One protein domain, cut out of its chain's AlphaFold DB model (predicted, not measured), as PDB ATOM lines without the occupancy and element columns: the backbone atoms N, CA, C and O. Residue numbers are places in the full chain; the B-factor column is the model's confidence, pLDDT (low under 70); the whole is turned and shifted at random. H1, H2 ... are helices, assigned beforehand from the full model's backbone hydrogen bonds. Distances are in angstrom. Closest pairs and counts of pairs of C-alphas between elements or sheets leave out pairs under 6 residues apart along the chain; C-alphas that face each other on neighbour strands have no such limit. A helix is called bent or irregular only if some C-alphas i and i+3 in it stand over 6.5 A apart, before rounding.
ATOM      1  N   ASP A   2     173.961 164.965 222.127       75.75
ATOM      2  CA  ASP A   2     173.078 165.347 223.250       75.75
ATOM      3  C   ASP A   2     172.697 166.834 223.235       75.75
ATOM      4  O   ASP A   2     171.543 167.196 223.440       75.75
ATOM      5  N   GLU A   3     173.658 167.695 222.905       82.31
ATOM      6  CA  GLU A   3     173.444 169.136 222.767       82.31
ATOM      7  C   GLU A   3     172.439 169.470 221.653       82.31
ATOM      8  O   GLU A   3     171.467 170.183 221.884       82.31
ATOM      9  N   ALA A   4     172.591 168.875 220.466       81.62
ATOM     10  CA  ALA A   4     171.665 169.070 219.348       81.62
ATOM     11  C   ALA A   4     170.238 168.581 219.669       81.62
ATOM     12  O   ALA A   4     169.256 169.220 219.290       81.62
ATOM     13  N   HIS A   5     170.109 167.481 220.417       85.50
ATOM     14  CA  HIS A   5     168.817 166.981 220.887       85.50
ATOM     15  C   HIS A   5     168.124 167.969 221.829       85.50
ATOM     16  O   HIS A   5     166.957 168.314 221.636       85.50
ATOM     17  N   GLN A   6     168.854 168.474 222.827       86.19
ATOM     18  CA  GLN A   6     168.331 169.455 223.778       86.19
ATOM     19  C   GLN A   6     167.859 170.727 223.066       86.19
ATOM     20  O   GLN A   6     166.828 171.301 223.419       86.19
ATOM     21  N   LYS A   7     168.581 171.127 222.019       86.50
ATOM     22  CA  LYS A   7     168.284 172.286 221.173       86.50
ATOM     23  C   LYS A   7     167.000 172.109 220.367       86.50
ATOM     24  O   LYS A   7     166.163 173.008 220.328       86.50
ATOM     25  N   LEU A   8     166.788 170.921 219.815       88.25
ATOM     26  CA  LEU A   8     165.539 170.534 219.157       88.25
ATOM     27  C   LEU A   8     164.338 170.573 220.112       88.25
ATOM     28  O   LEU A   8     163.295 171.135 219.776       88.25
ATOM     29  N   VAL A   9     164.499 170.041 221.325       91.06
ATOM     30  CA  VAL A   9     163.459 170.071 222.367       91.06
ATOM     31  C   VAL A   9     163.091 171.505 222.747       91.06
ATOM     32  O   VAL A   9     161.917 171.806 222.978       91.06
ATOM     33  N   GLU A  10     164.076 172.398 222.825       91.69
ATOM     34  CA  GLU A  10     163.850 173.813 223.114       91.69
ATOM     35  C   GLU A  10     163.062 174.508 221.996       91.69
ATOM     36  O   GLU A  10     162.055 175.157 222.288       91.69
ATOM     37  N   ILE A  11     163.429 174.298 220.727       91.38
ATOM     38  CA  ILE A  11     162.696 174.849 219.575       91.38
ATOM     39  C   ILE A  11     161.220 174.444 219.619       91.38
ATOM     40  O   ILE A  11     160.335 175.293 219.501       91.38
ATOM     41  N   VAL A  12     160.935 173.156 219.821       90.75
ATOM     42  CA  VAL A  12     159.557 172.642 219.818       90.75
ATOM     43  C   VAL A  12     158.730 173.263 220.948       90.75
ATOM     44  O   VAL A  12     157.587 173.663 220.724       90.75
ATOM     45  N   LYS A  13     159.315 173.438 222.139       91.25
ATOM     46  CA  LYS A  13     158.653 174.111 223.272       91.25
ATOM     47  C   LYS A  13     158.366 175.584 222.992       91.25
ATOM     48  O   LYS A  13     157.310 176.080 223.375       91.25
ATOM     49  N   ILE A  14     159.285 176.287 222.333       91.88
ATOM     50  CA  ILE A  14     159.094 177.692 221.954       91.88
ATOM     51  C   ILE A  14     157.941 177.820 220.955       91.88
ATOM     52  O   ILE A  14     157.109 178.721 221.083       91.88
ATOM     53  N   ILE A  15     157.853 176.914 219.982       88.56
ATOM     54  CA  ILE A  15     156.757 176.895 219.006       88.56
ATOM     55  C   ILE A  15     155.419 176.647 219.712       88.56
ATOM     56  O   ILE A  15     154.457 177.372 219.464       88.56
ATOM     57  N   GLU A  16     155.373 175.693 220.644       91.12
ATOM     58  CA  GLU A  16     154.160 175.355 221.401       91.12
ATOM     59  C   GLU A  16     153.656 176.551 222.212       91.12
ATOM     60  O   GLU A  16     152.459 176.834 222.248       91.12
ATOM     61  N   GLN A  17     154.573 177.271 222.858       91.38
ATOM     62  CA  GLN A  17     154.238 178.415 223.702       91.38
ATOM     63  C   GLN A  17     153.721 179.607 222.899       91.38
ATOM     64  O   GLN A  17     152.787 180.274 223.340       91.38
ATOM     65  N   ASN A  18     154.315 179.880 221.737       89.25
ATOM     66  CA  ASN A  18     153.974 181.061 220.941       89.25
ATOM     67  C   ASN A  18     152.757 180.850 220.042       89.25
ATOM     68  O   ASN A  18     151.978 181.778 219.836       89.25
ATOM     69  N   TYR A  19     152.593 179.644 219.506       91.19
ATOM     70  CA  TYR A  19     151.573 179.357 218.500       91.19
ATOM     71  C   TYR A  19     150.497 178.382 218.988       91.19
ATOM     72  O   TYR A  19     149.545 178.098 218.264       91.19
ATOM     73  N   GLY A  20     150.612 177.906 220.229       84.25
ATOM     74  CA  GLY A  20     149.700 176.941 220.817       84.25
ATOM     75  C   GLY A  20     150.025 175.500 220.424       84.25
ATOM     76  O   GLY A  20     150.764 175.216 219.479       84.25
ATOM     77  N   ARG A  21     149.427 174.562 221.166       87.62
ATOM     78  CA  ARG A  21     149.616 173.118 220.956       87.62
ATOM     79  C   ARG A  21     149.186 172.638 219.575       87.62
ATOM     80  O   ARG A  21     149.779 171.697 219.063       87.62
ATOM     81  N   ASP A  22     148.217 173.311 218.967       89.06
ATOM     82  CA  ASP A  22     147.678 172.946 217.653       89.06
ATOM     83  C   ASP A  22     148.724 173.063 216.529       89.06
ATOM     84  O   ASP A  22     148.578 172.443 215.479       89.06
ATOM     85  N   MET A  23     149.805 173.816 216.758       86.81
ATOM     86  CA  MET A  23     150.895 174.006 215.795       86.81
ATOM     87  C   MET A  23     152.039 172.999 215.968       86.81
ATOM     88  O   MET A  23     152.964 172.956 215.151       86.81
ATOM     89  N   ILE A  24     151.969 172.137 216.987       89.56
ATOM     90  CA  ILE A  24     152.907 171.030 217.170       89.56
ATOM     91  C   ILE A  24     152.494 169.874 216.271       89.56
ATOM     92  O   ILE A  24     151.698 169.004 216.618       89.56
ATOM     93  N   THR A  25     153.056 169.893 215.069       91.69
ATOM     94  CA  THR A  25     152.859 168.842 214.076       91.69
ATOM     95  C   THR A  25     153.571 167.542 214.475       91.69
ATOM     96  O   THR A  25     154.558 167.568 215.219       91.69
ATOM     97  N   PRO A  26     153.149 166.389 213.923       90.12
ATOM     98  CA  PRO A  26     153.872 165.130 214.087       90.12
ATOM     99  C   PRO A  26     155.351 165.216 213.694       90.12
ATOM    100  O   PRO A  26     156.170 164.555 214.318       90.12
ATOM    101  N   ASN A  27     155.720 166.066 212.729       87.00
ATOM    102  CA  ASN A  27     157.121 166.254 212.337       87.00
ATOM    103  C   ASN A  27     157.953 166.894 213.455       87.00
ATOM    104  O   ASN A  27     159.091 166.487 213.668       87.00
ATOM    105  N   PHE A  28     157.384 167.841 214.206       87.81
ATOM    106  CA  PHE A  28     158.040 168.396 215.393       87.81
ATOM    107  C   PHE A  28     158.130 167.385 216.532       87.81
ATOM    108  O   PHE A  28     159.088 167.407 217.292       87.81
ATOM    109  N   HIS A  29     157.158 166.482 216.662       87.19
ATOM    110  CA  HIS A  29     157.264 165.387 217.622       87.19
ATOM    111  C   HIS A  29     158.359 164.386 217.219       87.19
ATOM    112  O   HIS A  29     159.192 164.012 218.039       87.19
ATOM    113  N   LEU A  30     158.387 163.988 215.945       86.38
ATOM    114  CA  LEU A  30     159.371 163.064 215.379       86.38
ATOM    115  C   LEU A  30     160.791 163.627 215.426       86.38
ATOM    116  O   LEU A  30     161.734 162.873 215.648       86.38
ATOM    117  N   SER A  31     160.953 164.944 215.272       87.69
ATOM    118  CA  SER A  31     162.270 165.573 215.329       87.69
ATOM    119  C   SER A  31     162.942 165.421 216.699       87.69
ATOM    120  O   SER A  31     164.169 165.389 216.778       87.69
ATOM    121  N   LEU A  32     162.165 165.252 217.776       88.44
ATOM    122  CA  LEU A  32     162.705 164.982 219.111       88.44
ATOM    123  C   LEU A  32     163.361 163.600 219.187       88.44
ATOM    124  O   LEU A  32     164.371 163.441 219.861       88.44
ATOM    125  N   HIS A  33     162.860 162.625 218.432       88.06
ATOM    126  CA  HIS A  33     163.404 161.265 218.405       88.06
ATOM    127  C   HIS A  33     164.635 161.122 217.502       88.06
ATOM    128  O   HIS A  33     165.272 160.075 217.512       88.06
ATOM    129  N   LEU A  34     165.030 162.160 216.750       85.69
ATOM    130  CA  LEU A  34     166.187 162.095 215.840       85.69
ATOM    131  C   LEU A  34     167.489 161.720 216.546       85.69
ATOM    132  O   LEU A  34     168.340 161.071 215.949       85.69
ATOM    133  N   TYR A  35     167.651 162.121 217.804       83.62
ATOM    134  CA  TYR A  35     168.828 161.766 218.591       83.62
ATOM    135  C   TYR A  35     168.887 160.272 218.902       83.62
ATOM    136  O   TYR A  35     169.923 159.649 218.679       83.62
ATOM    137  N   GLU A  36     167.776 159.706 219.377       81.88
ATOM    138  CA  GLU A  36     167.663 158.275 219.659       81.88
ATOM    139  C   GLU A  36     167.819 157.482 218.359       81.88
ATOM    140  O   GLU A  36     168.658 156.590 218.282       81.88
ATOM    141  N   CYS A  37     167.145 157.910 217.287       81.88
ATOM    142  CA  CYS A  37     167.283 157.307 215.966       81.88
ATOM    143  C   CYS A  37     168.731 157.332 215.463       81.88
ATOM    144  O   CYS A  37     169.223 156.338 214.936       81.88
ATOM    145  N   ALA A  38     169.430 158.454 215.623       81.69
ATOM    146  CA  ALA A  38     170.800 158.558 215.151       81.69
ATOM    147  C   ALA A  38     171.785 157.733 215.994       81.69
ATOM    148  O   ALA A  38     172.816 157.286 215.496       81.69
ATOM    149  N   LYS A  39     171.477 157.530 217.277       80.62
ATOM    150  CA  LYS A  39     172.264 156.694 218.184       80.62
ATOM    151  C   LYS A  39     172.050 155.203 217.918       80.62
ATOM    152  O   LYS A  39     173.022 154.455 217.927       80.62
ATOM    153  N   ASP A  40     170.808 154.796 217.682       83.38
ATOM    154  CA  ASP A  40     170.436 153.389 217.510       83.38
ATOM    155  C   ASP A  40     170.711 152.886 216.092       83.38
ATOM    156  O   ASP A  40     171.066 151.723 215.902       83.38
ATOM    157  N   PHE A  41     170.559 153.755 215.091       77.31
ATOM    158  CA  PHE A  41     170.625 153.355 213.689       77.31
ATOM    159  C   PHE A  41     171.732 154.054 212.877       77.31
ATOM    160  O   PHE A  41     171.942 153.724 211.711       77.31
ATOM    161  N   GLY A  42     172.475 154.988 213.476       79.94
ATOM    162  CA  GLY A  42     173.587 155.686 212.829       79.94
ATOM    163  C   GLY A  42     173.163 156.964 212.099       79.94
ATOM    164  O   GLY A  42     172.230 157.657 212.488       79.94
ATOM    165  N   SER A  43     173.880 157.346 211.040       76.44
ATOM    166  CA  SER A  43     173.650 158.635 210.363       76.44
ATOM    167  C   SER A  43     172.202 158.804 209.879       76.44
ATOM    168  O   SER A  43     171.681 157.951 209.165       76.44
ATOM    169  N   ALA A 140     176.935 145.806 214.143       49.91
ATOM    170  CA  ALA A 140     176.059 144.953 214.933       49.91
ATOM    171  C   ALA A 140     175.435 145.779 216.065       49.91
ATOM    172  O   ALA A 140     176.156 146.453 216.799       49.91
ATOM    173  N   PHE A 141     174.112 145.695 216.212       45.28
ATOM    174  CA  PHE A 141     173.349 146.428 217.223       45.28
ATOM    175  C   PHE A 141     173.928 146.163 218.634       45.28
ATOM    176  O   PHE A 141     173.900 145.012 219.083       45.28
ATOM    177  N   PRO A 142     174.499 147.166 219.333       42.59
ATOM    178  CA  PRO A 142     175.343 146.916 220.502       42.59
ATOM    179  C   PRO A 142     174.584 146.842 221.844       42.59
ATOM    180  O   PRO A 142     175.233 146.798 222.890       42.59
ATOM    181  N   GLY A 143     173.241 146.814 221.868       54.12
ATOM    182  CA  GLY A 143     172.466 146.813 223.123       54.12
ATOM    183  C   GLY A 143     170.969 146.482 223.003       54.12
ATOM    184  O   GLY A 143     170.487 146.133 221.933       54.12
ATOM    185  N   GLU A 144     170.230 146.577 224.117       55.72
ATOM    186  CA  GLU A 144     168.752 146.550 224.162       55.72
ATOM    187  C   GLU A 144     168.177 147.984 224.096       55.72
ATOM    188  O   GLU A 144     168.804 148.929 224.575       55.72
ATOM    189  N   MET A 145     166.983 148.144 223.508       44.78
ATOM    190  CA  MET A 145     166.302 149.431 223.258       44.78
ATOM    191  C   MET A 145     166.039 150.222 224.562       44.78
ATOM    192  O   MET A 145     165.536 149.659 225.535       44.78
ATOM    193  N   LEU A 146     166.365 151.523 224.597       47.03
ATOM    194  CA  LEU A 146     166.238 152.368 225.801       47.03
ATOM    195  C   LEU A 146     164.798 152.878 226.028       47.03
ATOM    196  O   LEU A 146     164.049 153.112 225.086       47.03
ATOM    197  N   GLY A 147     164.418 153.080 227.298       43.84
ATOM    198  CA  GLY A 147     163.152 153.711 227.714       43.84
ATOM    199  C   GLY A 147     163.317 155.183 228.145       43.84
ATOM    200  O   GLY A 147     164.374 155.569 228.638       43.84
ATOM    201  N   SER A 148     162.269 156.002 227.989       33.88
ATOM    202  CA  SER A 148     162.273 157.479 228.130       33.88
ATOM    203  C   SER A 148     162.444 158.040 229.565       33.88
ATOM    204  O   SER A 148     161.903 157.464 230.509       33.88
ATOM    205  N   SER A 149     163.071 159.227 229.716       43.88
ATOM    206  CA  SER A 149     163.311 159.977 230.985       43.88
ATOM    207  C   SER A 149     162.915 161.479 230.901       43.88
ATOM    208  O   SER A 149     162.884 162.039 229.808       43.88
ATOM    209  N   SER A 150     162.587 162.145 232.029       41.34
ATOM    210  CA  SER A 150     161.760 163.376 232.091       41.34
ATOM    211  C   SER A 150     162.302 164.579 232.910       41.34
ATOM    212  O   SER A 150     161.565 165.134 233.730       41.34
ATOM    213  N   GLU A 151     163.538 165.049 232.710       47.41
ATOM    214  CA  GLU A 151     164.062 166.246 233.415       47.41
ATOM    215  C   GLU A 151     164.209 167.494 232.518       47.41
ATOM    216  O   GLU A 151     164.506 167.413 231.328       47.41
ATOM    217  N   LYS A 152     163.920 168.680 233.078       44.78
ATOM    218  CA  LYS A 152     163.705 169.952 232.353       44.78
ATOM    219  C   LYS A 152     164.919 170.885 232.517       44.78
ATOM    220  O   LYS A 152     165.240 171.247 233.643       44.78
ATOM    221  N   VAL A 153     165.536 171.325 231.415       52.16
ATOM    222  CA  VAL A 153     166.718 172.226 231.398       52.16
ATOM    223  C   VAL A 153     166.386 173.568 230.714       52.16
ATOM    224  O   VAL A 153     165.560 173.596 229.801       52.16
ATOM    225  N   ILE A 154     166.995 174.667 231.183       52.03
ATOM    226  CA  ILE A 154     166.903 176.056 230.674       52.03
ATOM    227  C   ILE A 154     168.211 176.392 229.929       52.03
ATOM    228  O   ILE A 154     169.270 176.040 230.447       52.03
ATOM    229  N   MET A 155     168.170 177.073 228.770       49.59
ATOM    230  CA  MET A 155     169.368 177.382 227.957       49.59
ATOM    231  C   MET A 155     169.713 178.880 227.888       49.59
ATOM    232  O   MET A 155     168.849 179.741 228.051       49.59
ATOM    233  N   SER A 156     170.998 179.190 227.676       64.25
ATOM    234  CA  SER A 156     171.569 180.550 227.655       64.25
ATOM    235  C   SER A 156     171.755 181.111 226.232       64.25
ATOM    236  O   SER A 156     171.701 180.371 225.252       64.25
ATOM    237  N   SER A 157     172.000 182.426 226.107       55.75
ATOM    238  CA  SER A 157     172.092 183.118 224.806       55.75
ATOM    239  C   SER A 157     173.301 182.722 223.962       55.75
ATOM    240  O   SER A 157     173.215 182.696 222.745       55.75
ATOM    241  N   GLU A 158     174.412 182.357 224.592       64.19
ATOM    242  CA  GLU A 158     175.613 181.858 223.907       64.19
ATOM    243  C   GLU A 158     175.311 180.565 223.126       64.19
ATOM    244  O   GLU A 158     175.845 180.283 222.059       64.19
ATOM    245  N   MET A 159     174.338 179.816 223.634       54.62
ATOM    246  CA  MET A 159     173.849 178.570 223.081       54.62
ATOM    247  C   MET A 159     172.849 178.792 221.926       54.62
ATOM    248  O   MET A 159     172.480 177.826 221.260       54.62
ATOM    249  N   LEU A 160     172.378 180.028 221.701       52.88
ATOM    250  CA  LEU A 160     171.608 180.428 220.514       52.88
ATOM    251  C   LEU A 160     172.535 180.755 219.342       52.88
ATOM    252  O   LEU A 160     172.241 180.351 218.221       52.88
ATOM    253  N   ASP A 161     173.669 181.404 219.602       63.38
ATOM    254  CA  ASP A 161     174.619 181.772 218.547       63.38
ATOM    255  C   ASP A 161     175.231 180.524 217.881       63.38
ATOM    256  O   ASP A 161     175.311 180.441 216.658       63.38
ATOM    257  N   ILE A 162     175.521 179.477 218.662       59.66
ATOM    258  CA  ILE A 162     176.051 178.195 218.157       59.66
ATOM    259  C   ILE A 162     175.036 177.446 217.270       59.66
ATOM    260  O   ILE A 162     175.422 176.708 216.363       59.66
ATOM    261  N   MET A 163     173.728 177.633 217.487       49.47
ATOM    262  CA  MET A 163     172.706 177.027 216.618       49.47
ATOM    263  C   MET A 163     172.649 177.677 215.246       49.47
ATOM    264  O   MET A 163     172.326 177.002 214.272       49.47
ATOM    265  N   VAL A 164     172.918 178.980 215.177       47.50
ATOM    266  CA  VAL A 164     172.887 179.732 213.923       47.50
ATOM    267  C   VAL A 164     174.063 179.316 213.042       47.50
ATOM    268  O   VAL A 164     173.856 179.036 211.864       47.50
ATOM    269  N   ASP A 165     175.248 179.150 213.631       50.25
ATOM    270  CA  ASP A 165     176.449 178.684 212.924       50.25
ATOM    271  C   ASP A 165     176.361 177.222 212.444       50.25
ATOM    272  O   ASP A 165     177.064 176.847 211.515       50.25
ATOM    273  N   TYR A 166     175.515 176.380 213.050       38.44
ATOM    274  CA  TYR A 166     175.364 174.969 212.654       38.44
ATOM    275  C   TYR A 166     174.303 174.743 211.558       38.44
ATOM    276  O   TYR A 166     174.221 173.656 210.986       38.44
ATOM    277  N   ILE A 167     173.452 175.741 211.296       36.84
ATOM    278  CA  ILE A 167     172.335 175.666 210.336       36.84
ATOM    279  C   ILE A 167     172.674 176.348 208.993       36.84
ATOM    280  O   ILE A 167     172.010 176.056 207.996       36.84
TER     281      ILE A 167
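AT A GLANCE: This is residues 2 to 43 and 140 to 167 of the 168 residues of an uncharacterized protein of Rhizophagus irregularis (strain DAOM 197198w) (UniProt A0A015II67). One long helix, H1, has the chain folded back along it as two short helices, H2 and then H3, which leads away past the beginning of H1. On the other side of H1 a lone helix, H4, stands crosswise to it, close by but hardly in contact, and a long unnamed stretch, residues 140 to 157, sweeps wide of the helices to reach it. The printed part has 70 residues with four named helices in the order H1, H2, H3, H4, and no named strand; its class is all helix. The whole is loose, with a radius of gyration of the C-alphas of 14.0 A and spans of 42 by 29 by 23 A.

IN THESE COORDINATES: Find C-alpha 2 at (173.078, 165.347, 223.250); from there H1, residues 2 to 19, runs 26.1 A to C-alpha 19 at (151.573, 179.357, 218.500). After a short link of 6 residues, look at residues 26 to 32 for H2, 10.2 A long. A tight link of 1 residue, His 33, leads to H3, residues 34 to 41, 10.0 A long. Past the cut and residues 140 to 157, H4 takes residues 158 to 167 and runs 15.3 A to C-alpha 167 at (172.335, 175.666, 210.336).

HOW THE PARTS SIT: Begin with H1, which touches H2 with residues 5 to 12 alone; their closest C-alphas, those of Val 9 and Leu 32, are 6.1 A apart. H1 and H2 form a helical hairpin and run opposite ways at a shallow tilt of 34.8 degrees, only just short of steep. H1 touches H3 with residues 2 to 5 alone, and the closest C-alphas, those of His 5 and Tyr 35, are 5.7 A apart. These two run opposite ways at 36 degrees, only just a steep tilt. H2 and H3 meet only through their link. H4 is close to H1 but not clearly touching: the closest C-alphas, those of Lys 7 and Met 163, are 7.9 A apart, and the lines are about perpendicular at 83 degrees. H4 is apart from H2 and from H3. In H1 and H3 every O i to N i+4 pair is within hydrogen-bond range, against 2 of 3 in H2 and 4 of 6 in H4.

THE WHOLE: The two C-alphas farthest apart, those of Asn 18 and Ala 140, are 42.8 A apart. Residues 44 to 139 are not printed, and C-alphas 43 and 140 stand 14.6 A apart across this cut, in the link from H3 to H4. Look in the B-factor column for a mean pLDDT of 71.6 over the printed part; residues 140 to 167 are under 70, and H4 has a mean of 52.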